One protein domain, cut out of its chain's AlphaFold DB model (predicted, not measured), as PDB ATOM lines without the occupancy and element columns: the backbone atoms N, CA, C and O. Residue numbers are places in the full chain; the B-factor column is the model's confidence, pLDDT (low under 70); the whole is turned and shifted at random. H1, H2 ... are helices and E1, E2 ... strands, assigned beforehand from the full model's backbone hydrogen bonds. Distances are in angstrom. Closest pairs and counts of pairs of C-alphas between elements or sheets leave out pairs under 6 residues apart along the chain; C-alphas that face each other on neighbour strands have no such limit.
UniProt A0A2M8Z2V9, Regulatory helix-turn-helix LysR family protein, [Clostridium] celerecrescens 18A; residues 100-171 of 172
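Overview. This is residues 100 to 171 of the 172 residues of the protein "Regulatory helix-turn-helix LysR family protein" of [Clostridium] celerecrescens 18A (UniProt A0A2M8Z2V9). Picture a loose triangle of three helices, H2, H3 and H4, joined to a two-stranded hairpin of E1 and E2, with the short helix H1 over one face of the hairpin. H2 and H4 run side by side the same way, while H3 is set steeply to both and brings its residues 134 to 138 near the hairpin. The printed part has 72 residues, with four named helices and two named strands in the order H1, H2, H3, E1, E2, H4; the sheet's order is E1 - E2, antiparallel, and the class is mixed, helices and strands. The whole is compact, with a radius of gyration of the C-alphas of 12.1 A and spans of 34 by 24 by 22 A.

Arrangement. Start at H1, residues 100 to 105, and look across to E1, residues 145 to 149: their closest C-alphas, those of Met 101 and Phe 148, are 7.0 A apart. Before H2, residues 113 to 121, you meet residues 110 to 111, paired antiparallel with residues 158 to 159 of E2, residues 154 to 159. H1 and H2 are apart. H2 only just touches H3, residues 127 to 139, with 3 pairs of C-alphas within 8 A, the closest being Val 120 and Arg 130 at 6.4 A. H3 touches H2 with its residues 130 to 133 alone, and their lines stand at a steep tilt of 65 degrees, opposite ways. Farther along H3, the C-alpha of Arg 138 is 7.4 A from that of Tyr 156, the closest pair of H3 and E2. E1 and E2 form a hairpin, antiparallel at 162 degrees; look for N 146 and O 157 at 2.8 A and N 157 and O 146 at 2.9 A, within hydrogen-bond range. H4, residues 160 to 169, is close to but not clearly touching H2, at a shallow tilt of 15 degrees, the same way; their closest C-alphas, those of Val 120 and Ile 167, are 7.8 A apart. H4 is also close to but not clearly touching H3, at a steep tilt of 62 degrees, with Leu 137 and Val 163 the closest C-alphas at 7.4 A. In H1, H2, H3 and H4 every O i to N i+4 pair is within hydrogen-bond range.

Along the chain. Find C-alpha 100 at (-14.236, -39.944, -14.372), where H1 begins its six residues. H2 measures 12.0 A from first to last C-alpha. H3, 18.4 A long, begins at C-alpha 127, (-41.419, -27.437, -18.218). E1 spans 12.8 A and E2 16.5 A. H4, 14.2 A long, ends at C-alpha 169, (-34.231, -18.528, -1.418).

Size, cuts and confidence. The farthest C-alphas, those of Gly 151 and Arg 171, are 35.9 A apart. The printed part has no cut, and no link is long. The model's pLDDT is under 70 at residues 100 to 106, 150 to 152 and 171.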
ATOM      1  N   ILE A 100     -14.198 -41.279 -14.991       59.09
ATOM      2  CA  ILE A 100     -14.236 -39.944 -14.372       59.09
ATOM      3  C   ILE A 100     -15.657 -39.574 -13.899       59.09
ATOM      4  O   ILE A 100     -15.806 -39.065 -12.794       59.09
ATOM      5  N   MET A 101     -16.700 -39.874 -14.682       57.94
ATOM      6  CA  MET A 101     -18.100 -39.738 -14.263       57.94
ATOM      7  C   MET A 101     -18.435 -40.652 -13.086       57.94
ATOM      8  O   MET A 101     -19.142 -40.202 -12.194       57.94
ATOM      9  N   THR A 102     -17.929 -41.891 -13.037       60.50
ATOM     10  CA  THR A 102     -18.186 -42.805 -11.904       60.50
ATOM     11  C   THR A 102     -17.754 -42.179 -10.578       60.50
ATOM     12  O   THR A 102     -18.558 -42.091  -9.658       60.50
ATOM     13  N   LYS A 103     -16.543 -41.608 -10.524       63.00
ATOM     14  CA  LYS A 103     -16.054 -40.879  -9.340       63.00
ATOM     15  C   LYS A 103     -16.900 -39.652  -8.984       63.00
ATOM     16  O   LYS A 103     -16.970 -39.283  -7.822       63.00
ATOM     17  N   LEU A 104     -17.519 -39.001  -9.971       64.38
ATOM     18  CA  LEU A 104     -18.423 -37.871  -9.736       64.38
ATOM     19  C   LEU A 104     -19.810 -38.319  -9.243       64.38
ATOM     20  O   LEU A 104     -20.447 -37.572  -8.511       64.38
ATOM     21  N   TYR A 105     -20.276 -39.516  -9.620       65.31
ATOM     22  CA  TYR A 105     -21.503 -40.121  -9.081       65.31
ATOM     23  C   TYR A 105     -21.338 -40.629  -7.642       65.31
ATOM     24  O   TYR A 105     -22.325 -40.702  -6.915       65.31
ATOM     25  N   GLU A 106     -20.117 -40.996  -7.250       69.56
ATOM     26  CA  GLU A 106     -19.783 -41.470  -5.900       69.56
ATOM     27  C   GLU A 106     -19.681 -40.343  -4.866       69.56
ATOM     28  O   GLU A 106     -19.650 -40.629  -3.673       69.56
ATOM     29  N   ASP A 107     -19.634 -39.079  -5.298       80.56
ATOM     30  CA  ASP A 107     -19.579 -37.932  -4.396       80.56
ATOM     31  C   ASP A 107     -20.984 -37.631  -3.832       80.56
ATOM     32  O   ASP A 107     -21.844 -37.134  -4.569       80.56
ATOM     33  N   PRO A 108     -21.256 -37.946  -2.549       80.88
ATOM     34  CA  PRO A 108     -22.598 -37.843  -1.980       80.88
ATOM     35  C   PRO A 108     -23.093 -36.397  -1.890       80.88
ATOM     36  O   PRO A 108     -24.311 -36.179  -1.883       80.88
ATOM     37  N   ASP A 109     -22.169 -35.433  -1.867       88.12
ATOM     38  CA  ASP A 109     -22.466 -34.014  -1.712       88.12
ATOM     39  C   ASP A 109     -22.912 -33.384  -3.032       88.12
ATOM     40  O   ASP A 109     -23.536 -32.325  -3.022       88.12
ATOM     41  N   TYR A 110     -22.675 -34.038  -4.175       88.00
ATOM     42  CA  TYR A 110     -23.040 -33.533  -5.497       88.00
ATOM     43  C   TYR A 110     -24.203 -34.310  -6.130       88.00
ATOM     44  O   TYR A 110     -24.302 -35.534  -6.070       88.00
ATOM     45  N   ILE A 111     -25.102 -33.582  -6.795       87.19
ATOM     46  CA  ILE A 111     -26.305 -34.123  -7.435       87.19
ATOM     47  C   ILE A 111     -26.404 -33.739  -8.910       87.19
ATOM     48  O   ILE A 111     -25.958 -32.681  -9.355       87.19
ATOM     49  N   MET A 112     -27.040 -34.620  -9.678       85.56
ATOM     50  CA  MET A 112     -27.355 -34.432 -11.093       85.56
ATOM     51  C   MET A 112     -28.554 -35.308 -11.495       85.56
ATOM     52  O   MET A 112     -29.057 -36.102 -10.692       85.56
ATOM     53  N   GLY A 113     -28.973 -35.218 -12.762       82.31
ATOM     54  CA  GLY A 113     -29.924 -36.156 -13.364       82.31
ATOM     55  C   GLY A 113     -31.227 -36.258 -12.570       82.31
ATOM     56  O   GLY A 113     -31.870 -35.245 -12.303       82.31
ATOM     57  N   LYS A 114     -31.609 -37.478 -12.171       81.88
ATOM     58  CA  LYS A 114     -32.877 -37.747 -11.474       81.88
ATOM     59  C   LYS A 114     -33.000 -37.005 -10.135       81.88
ATOM     60  O   LYS A 114     -34.010 -36.348  -9.927       81.88
ATOM     61  N   ARG A 115     -31.967 -37.037  -9.279       85.06
ATOM     62  CA  ARG A 115     -31.992 -36.381  -7.950       85.06
ATOM     63  C   ARG A 115     -32.157 -34.864  -8.065       85.06
ATOM     64  O   ARG A 115     -32.939 -34.270  -7.334       85.06
ATOM     65  N   LEU A 116     -31.450 -34.242  -9.013       87.56
ATOM     66  CA  LEU A 116     -31.626 -32.818  -9.300       87.56
ATOM     67  C   LEU A 116     -33.037 -32.543  -9.838       87.56
ATOM     68  O   LEU A 116     -33.703 -31.628  -9.371       87.56
ATOM     69  N   SER A 117     -33.517 -33.363 -10.776       85.38
ATOM     70  CA  SER A 117     -34.852 -33.198 -11.358       85.38
ATOM     71  C   SER A 117     -35.974 -33.324 -10.334       85.38
ATOM     72  O   SER A 117     -36.975 -32.627 -10.471       85.38
ATOM     73  N   GLU A 118     -35.832 -34.181  -9.325       87.00
ATOM     74  CA  GLU A 118     -36.791 -34.312  -8.222       87.00
ATOM     75  C   GLU A 118     -36.855 -33.029  -7.384       87.00
ATOM     76  O   GLU A 118     -37.948 -32.514  -7.155       87.00
ATOM     77  N   LEU A 119     -35.703 -32.455  -7.011       85.62
ATOM     78  CA  LEU A 119     -35.651 -31.182  -6.277       85.62
ATOM     79  C   LEU A 119     -36.238 -30.030  -7.095       85.62
ATOM     80  O   LEU A 119     -37.084 -29.292  -6.602       85.62
ATOM     81  N   VAL A 120     -35.853 -29.909  -8.363       86.19
ATOM     82  CA  VAL A 120     -36.373 -28.871  -9.262       86.19
ATOM     83  C   VAL A 120     -37.886 -29.019  -9.467       86.19
ATOM     84  O   VAL A 120     -38.617 -28.032  -9.446       86.19
ATOM     85  N   SER A 121     -38.389 -30.249  -9.601       85.31
ATOM     86  CA  SER A 121     -39.830 -30.497  -9.764       85.31
ATOM     87  C   SER A 121     -40.635 -30.262  -8.484       85.31
ATOM     88  O   SER A 121     -41.853 -30.155  -8.562       85.31
ATOM     89  N   SER A 122     -39.986 -30.150  -7.319       83.12
ATOM     90  CA  SER A 122     -40.657 -29.797  -6.059       83.12
ATOM     91  C   SER A 122     -41.055 -28.316  -5.960       83.12
ATOM     92  O   SER A 122     -41.785 -27.937  -5.040       83.12
ATOM     93  N   ILE A 123     -40.572 -27.483  -6.890       81.12
ATOM     94  CA  ILE A 123     -40.863 -26.043  -6.947       81.12
ATOM     95  C   ILE A 123     -41.328 -25.547  -8.317       81.12
ATOM     96  O   ILE A 123     -42.029 -24.546  -8.387       81.12
ATOM     97  N   ALA A 124     -40.952 -26.224  -9.402       83.25
ATOM     98  CA  ALA A 124     -41.297 -25.829 -10.761       83.25
ATOM     99  C   ALA A 124     -42.249 -26.854 -11.393       83.25
ATOM    100  O   ALA A 124     -41.857 -27.973 -11.760       83.25
ATOM    101  N   GLU A 125     -43.508 -26.450 -11.552       83.44
ATOM    102  CA  GLU A 125     -44.591 -27.300 -12.053       83.44
ATOM    103  C   GLU A 125     -44.523 -27.443 -13.577       83.44
ATOM    104  O   GLU A 125     -44.694 -28.538 -14.134       83.44
ATOM    105  N   THR A 126     -44.177 -26.359 -14.273       88.88
ATOM    106  CA  THR A 126     -44.120 -26.337 -15.735       88.88
ATOM    107  C   THR A 126     -42.732 -26.673 -16.274       88.88
ATOM    108  O   THR A 126     -41.695 -26.437 -15.652       88.88
ATOM    109  N   ARG A 127     -42.685 -27.193 -17.508       85.25
ATOM    110  CA  ARG A 127     -41.419 -27.437 -18.218       85.25
ATOM    111  C   ARG A 127     -40.589 -26.155 -18.368       85.25
ATOM    112  O   ARG A 127     -39.386 -26.191 -18.146       85.25
ATOM    113  N   SER A 128     -41.236 -25.033 -18.682       84.69
ATOM    114  CA  SER A 128     -40.571 -23.742 -18.888       84.69
ATOM    115  C   SER A 128     -39.958 -23.166 -17.606       84.69
ATOM    116  O   SER A 128     -38.929 -22.498 -17.661       84.69
ATOM    117  N   GLU A 129     -40.563 -23.397 -16.440       84.12
ATOM    118  CA  GLU A 129     -39.971 -23.026 -15.144       84.12
ATOM    119  C   GLU A 129     -38.764 -23.893 -14.811       84.12
ATOM    120  O   GLU A 129     -37.725 -23.363 -14.424       84.12
ATOM    121  N   ARG A 130     -38.862 -25.207 -15.049       86.00
ATOM    122  CA  ARG A 130     -37.732 -26.120 -14.856       86.00
ATOM    123  C   ARG A 130     -36.544 -25.728 -15.729       86.00
ATOM    124  O   ARG A 130     -35.432 -25.630 -15.225       86.00
ATOM    125  N   ASP A 131     -36.777 -25.437 -17.008       85.88
ATOM    126  CA  ASP A 131     -35.722 -25.016 -17.936       85.88
ATOM    127  C   ASP A 131     -35.069 -23.692 -17.500       85.88
ATOM    128  O   ASP A 131     -33.846 -23.548 -17.575       85.88
ATOM    129  N   ARG A 132     -35.852 -22.732 -16.987       85.69
ATOM    130  CA  ARG A 132     -35.314 -21.487 -16.414       85.69
ATOM    131  C   ARG A 132     -34.436 -21.759 -15.198       85.69
ATOM    132  O   ARG A 132     -33.323 -21.245 -15.145       85.69
ATOM    133  N   LEU A 133     -34.896 -22.598 -14.274       86.94
ATOM    134  CA  LEU A 133     -34.158 -22.928 -13.059       86.94
ATOM    135  C   LEU A 133     -32.855 -23.678 -13.365       86.94
ATOM    136  O   LEU A 133     -31.819 -23.371 -12.785       86.94
ATOM    137  N   TYR A 134     -32.874 -24.614 -14.317       88.50
ATOM    138  CA  TYR A 134     -31.660 -25.304 -14.757       88.50
ATOM    139  C   TYR A 134     -30.627 -24.347 -15.345       88.50
ATOM    140  O   TYR A 134     -29.441 -24.488 -15.057       88.50
ATOM    141  N   ASN A 135     -31.059 -23.389 -16.171       88.69
ATOM    142  CA  ASN A 135     -30.153 -22.378 -16.710       88.69
ATOM    143  C   ASN A 135     -29.637 -21.449 -15.604       88.69
ATOM    144  O   ASN A 135     -28.444 -21.174 -15.571       88.69
ATOM    145  N   ALA A 136     -30.496 -21.040 -14.668       88.00
ATOM    146  CA  ALA A 136     -30.108 -20.182 -13.557       88.00
ATOM    147  C   ALA A 136     -29.054 -20.856 -12.661       88.00
ATOM    148  O   ALA A 136     -27.966 -20.320 -12.509       88.00
ATOM    149  N   LEU A 137     -29.298 -22.090 -12.203       89.19
ATOM    150  CA  LEU A 137     -28.318 -22.881 -11.443       89.19
ATOM    151  C   LEU A 137     -27.006 -23.088 -12.214       89.19
ATOM    152  O   LEU A 137     -25.924 -23.093 -11.628       89.19
ATOM    153  N   ARG A 138     -27.087 -23.288 -13.538       87.75
ATOM    154  CA  ARG A 138     -25.901 -23.469 -14.382       87.75
ATOM    155  C   ARG A 138     -25.053 -22.210 -14.439       87.75
ATOM    156  O   ARG A 138     -23.827 -22.324 -14.431       87.75
ATOM    157  N   ASP A 139     -25.682 -21.049 -14.527       87.69
ATOM    158  CA  ASP A 139     -25.005 -19.786 -14.802       87.69
ATOM    159  C   ASP A 139     -24.662 -19.020 -13.503       87.69
ATOM    160  O   ASP A 139     -23.815 -18.130 -13.528       87.69
ATOM    161  N   ASP A 140     -25.213 -19.442 -12.360       87.81
ATOM    162  CA  ASP A 140     -24.937 -18.882 -11.037       87.81
ATOM    163  C   ASP A 140     -23.482 -19.156 -10.567       87.81
ATOM    164  O   ASP A 140     -22.998 -20.299 -10.664       87.81
ATOM    165  N   PRO A 141     -22.741 -18.121 -10.114       87.00
ATOM    166  CA  PRO A 141     -21.368 -18.250  -9.630       87.00
ATOM    167  C   PRO A 141     -21.251 -18.782  -8.190       87.00
ATOM    168  O   PRO A 141     -20.213 -19.360  -7.863       87.00
ATOM    169  N   ASP A 142     -22.281 -18.622  -7.358       87.75
ATOM    170  CA  ASP A 142     -22.312 -19.047  -5.954       87.75
ATOM    171  C   ASP A 142     -22.699 -20.526  -5.806       87.75
ATOM    172  O   ASP A 142     -22.403 -21.161  -4.793       87.75
ATOM    173  N   VAL A 143     -23.304 -21.118  -6.840       89.62
ATOM    174  CA  VAL A 143     -23.593 -22.554  -6.879       89.62
ATOM    175  C   VAL A 143     -22.337 -23.338  -7.265       89.62
ATOM    176  O   VAL A 143     -21.925 -23.380  -8.435       89.62
ATOM    177  N   ARG A 144     -21.741 -24.048  -6.296       90.19
ATOM    178  CA  ARG A 144     -20.589 -24.917  -6.565       90.19
ATOM    179  C   ARG A 144     -20.991 -26.032  -7.518       90.19
ATOM    180  O   ARG A 144     -21.907 -26.816  -7.255       90.19
ATOM    181  N   LYS A 145     -20.231 -26.160  -8.607       89.31
ATOM    182  CA  LYS A 145     -20.470 -27.158  -9.650       89.31
ATOM    183  C   LYS A 145     -19.201 -27.855 -10.110       89.31
ATOM    184  O   LYS A 145     -18.144 -27.241 -10.230       89.31
ATOM    185  N   LYS A 146     -19.322 -29.146 -10.410       87.56
ATOM    186  CA  LYS A 146     -18.310 -29.928 -11.128       87.56
ATOM    187  C   LYS A 146     -18.795 -30.147 -12.554       87.56
ATOM    188  O   LYS A 146     -19.964 -30.464 -12.774       87.56
ATOM    189  N   VAL A 147     -17.897 -29.965 -13.517       84.31
ATOM    190  CA  VAL A 147     -18.208 -30.106 -14.942       84.31
ATOM    191  C   VAL A 147     -17.457 -31.302 -15.498       84.31
ATOM    192  O   VAL A 147     -16.240 -31.399 -15.358       84.31
ATOM    193  N   PHE A 148     -18.188 -32.194 -16.156       80.19
ATOM    194  CA  PHE A 148     -17.607 -33.257 -16.961       80.19
ATOM    195  C   PHE A 148     -17.934 -33.015 -18.432       80.19
ATOM    196  O   PHE A 148     -19.103 -32.969 -18.808       80.19
ATOM    197  N   ASP A 149     -16.904 -32.853 -19.257       78.44
ATOM    198  CA  ASP A 149     -17.033 -32.677 -20.702       78.44
ATOM    199  C   ASP A 149     -16.547 -33.945 -21.411       78.44
ATOM    200  O   ASP A 149     -15.377 -34.312 -21.308       78.44
ATOM    201  N   SER A 150     -17.450 -34.633 -22.111       68.88
ATOM    202  CA  SER A 150     -17.115 -35.821 -22.905       68.88
ATOM    203  C   SER A 150     -16.699 -35.494 -24.346       68.88
ATOM    204  O   SER A 150     -16.521 -36.405 -25.151       68.88
ATOM    205  N   GLY A 151     -16.635 -34.211 -24.718       67.56
ATOM    206  CA  GLY A 151     -16.466 -33.735 -26.095       67.56
ATOM    207  C   GLY A 151     -17.757 -33.763 -26.924       67.56
ATOM    208  O   GLY A 151     -17.887 -33.010 -27.883       67.56
ATOM    209  N   GLN A 152     -18.739 -34.589 -26.542       68.75
ATOM    210  CA  GLN A 152     -20.078 -34.610 -27.146       68.75
ATOM    211  C   GLN A 152     -21.125 -33.911 -26.278       68.75
ATOM    212  O   GLN A 152     -22.087 -33.345 -26.800       68.75
ATOM    213  N   ARG A 153     -20.978 -33.978 -24.949       72.31
ATOM    214  CA  ARG A 153     -21.897 -33.370 -23.983       72.31
ATOM    215  C   ARG A 153     -21.144 -32.900 -22.743       72.31
ATOM    216  O   ARG A 153     -20.221 -33.566 -22.280       72.31
ATOM    217  N   ARG A 154     -21.626 -31.794 -22.173       79.69
ATOM    218  CA  ARG A 154     -21.234 -31.313 -20.846       79.69
ATOM    219  C   ARG A 154     -22.276 -31.705 -19.815       79.69
ATOM    220  O   ARG A 154     -23.466 -31.464 -20.008       79.69
ATOM    221  N   PHE A 155     -21.808 -32.273 -18.717       81.44
ATOM    222  CA  PHE A 155     -22.604 -32.646 -17.563       81.44
ATOM    223  C   PHE A 155     -22.221 -31.756 -16.386       81.44
ATOM    224  O   PHE A 155     -21.037 -31.597 -16.088       81.44
ATOM    225  N   TYR A 156     -23.231 -31.199 -15.724       86.25
ATOM    226  CA  TYR A 156     -23.075 -30.358 -14.545       86.25
ATOM    227  C   TYR A 156     -23.565 -31.126 -13.321       86.25
ATOM    228  O   TYR A 156     -24.674 -31.665 -13.316       86.25
ATOM    229  N   TYR A 157     -22.715 -31.177 -12.308       88.44
ATOM    230  CA  TYR A 157     -22.996 -31.735 -10.997       88.44
ATOM    231  C   TYR A 157     -23.005 -30.573 -10.024       88.44
ATOM    232  O   TYR A 157     -22.027 -29.830  -9.982       88.44
ATOM    233  N   TYR A 158     -24.067 -30.414  -9.251       90.56
ATOM    234  CA  TYR A 158     -24.227 -29.277  -8.349       90.56
ATOM    235  C   TYR A 158     -24.125 -29.733  -6.902       90.56
ATOM    236  O   TYR A 158     -24.617 -30.812  -6.574       90.56
ATOM    237  N   HIS A 159     -23.499 -28.933  -6.044       91.94
ATOM    238  CA  HIS A 159     -23.459 -29.219  -4.616       91.94
ATOM    239  C   HIS A 159     -24.879 -29.174  -4.038       91.94
ATOM    240  O   HIS A 159     -25.637 -28.235  -4.282       91.94
ATOM    241  N   THR A 160     -25.249 -30.198  -3.276       88.69
ATOM    242  CA  THR A 160     -26.619 -30.435  -2.813       88.69
ATOM    243  C   THR A 160     -27.127 -29.281  -1.961       88.69
ATOM    244  O   THR A 160     -28.244 -28.817  -2.179       88.69
ATOM    245  N   ASP A 161     -26.307 -28.796  -1.027       90.06
ATOM    246  CA  ASP A 161     -26.707 -27.705  -0.133       90.06
ATOM    247  C   ASP A 161     -26.875 -26.379  -0.871       90.06
ATOM    248  O   ASP A 161     -27.791 -25.627  -0.555       90.06
ATOM    249  N   ASP A 162     -26.065 -26.121  -1.901       91.31
ATOM    250  CA  ASP A 162     -26.144 -24.878  -2.670       91.31
ATOM    251  C   ASP A 162     -27.424 -24.870  -3.512       91.31
ATOM    252  O   ASP A 162     -28.128 -23.869  -3.562       91.31
ATOM    253  N   VAL A 163     -27.785 -26.014  -4.112       87.38
ATOM    254  CA  VAL A 163     -29.055 -26.166  -4.840       87.38
ATOM    255  C   VAL A 163     -30.249 -26.040  -3.901       87.38
ATOM    256  O   VAL A 163     -31.216 -25.370  -4.246       87.38
ATOM    257  N   LYS A 164     -30.208 -26.678  -2.725       86.38
ATOM    258  CA  LYS A 164     -31.291 -26.569  -1.737       86.38
ATOM    259  C   LYS A 164     -31.464 -25.134  -1.266       86.38
ATOM    260  O   LYS A 164     -32.583 -24.643  -1.302       86.38
ATOM    261  N   LYS A 165     -30.367 -24.463  -0.911       86.81
ATOM    262  CA  LYS A 165     -30.369 -23.059  -0.507       86.81
ATOM    263  C   LYS A 165     -30.932 -22.169  -1.614       86.81
ATOM    264  O   LYS A 165     -31.839 -21.394  -1.363       86.81
ATOM    265  N   TYR A 166     -30.473 -22.349  -2.851       86.00
ATOM    266  CA  TYR A 166     -30.975 -21.602  -4.003       86.00
ATOM    267  C   TYR A 166     -32.487 -21.800  -4.216       86.00
ATOM    268  O   TYR A 166     -33.219 -20.863  -4.523       86.00
ATOM    269  N   ILE A 167     -32.971 -23.032  -4.036       82.06
ATOM    270  CA  ILE A 167     -34.395 -23.378  -4.121       82.06
ATOM    271  C   ILE A 167     -35.197 -22.776  -2.954       82.06
ATOM    272  O   ILE A 167     -36.327 -22.339  -3.165       82.06
ATOM    273  N   GLU A 168     -34.645 -22.763  -1.742       80.56
ATOM    274  CA  GLU A 168     -35.253 -22.146  -0.557       80.56
ATOM    275  C   GLU A 168     -35.344 -20.623  -0.702       80.56
ATOM    276  O   GLU A 168     -36.415 -20.066  -0.477       80.56
ATOM    277  N   ASP A 169     -34.279 -19.974  -1.173       80.44
ATOM    278  CA  ASP A 169     -34.231 -18.528  -1.418       80.44
ATOM    279  C   ASP A 169     -35.236 -18.096  -2.505       80.44
ATOM    280  O   ASP A 169     -35.762 -16.989  -2.456       80.44
ATOM    281  N   MET A 170     -35.559 -18.975  -3.464       70.69
ATOM    282  CA  MET A 170     -36.587 -18.738  -4.490       70.69
ATOM    283  C   MET A 170     -38.028 -19.019  -4.040       70.69
ATOM    284  O   MET A 170     -38.965 -18.701  -4.775       70.69
ATOM    285  N   ARG A 171     -38.229 -19.667  -2.886       59.25
ATOM    286  CA  ARG A 171     -39.561 -19.927  -2.310       59.25
ATOM    287  C   ARG A 171     -40.093 -18.762  -1.465       59.25
ATOM    288  O   ARG A 171     -41.267 -18.810  -1.094       59.25
TER     289      ARG A 171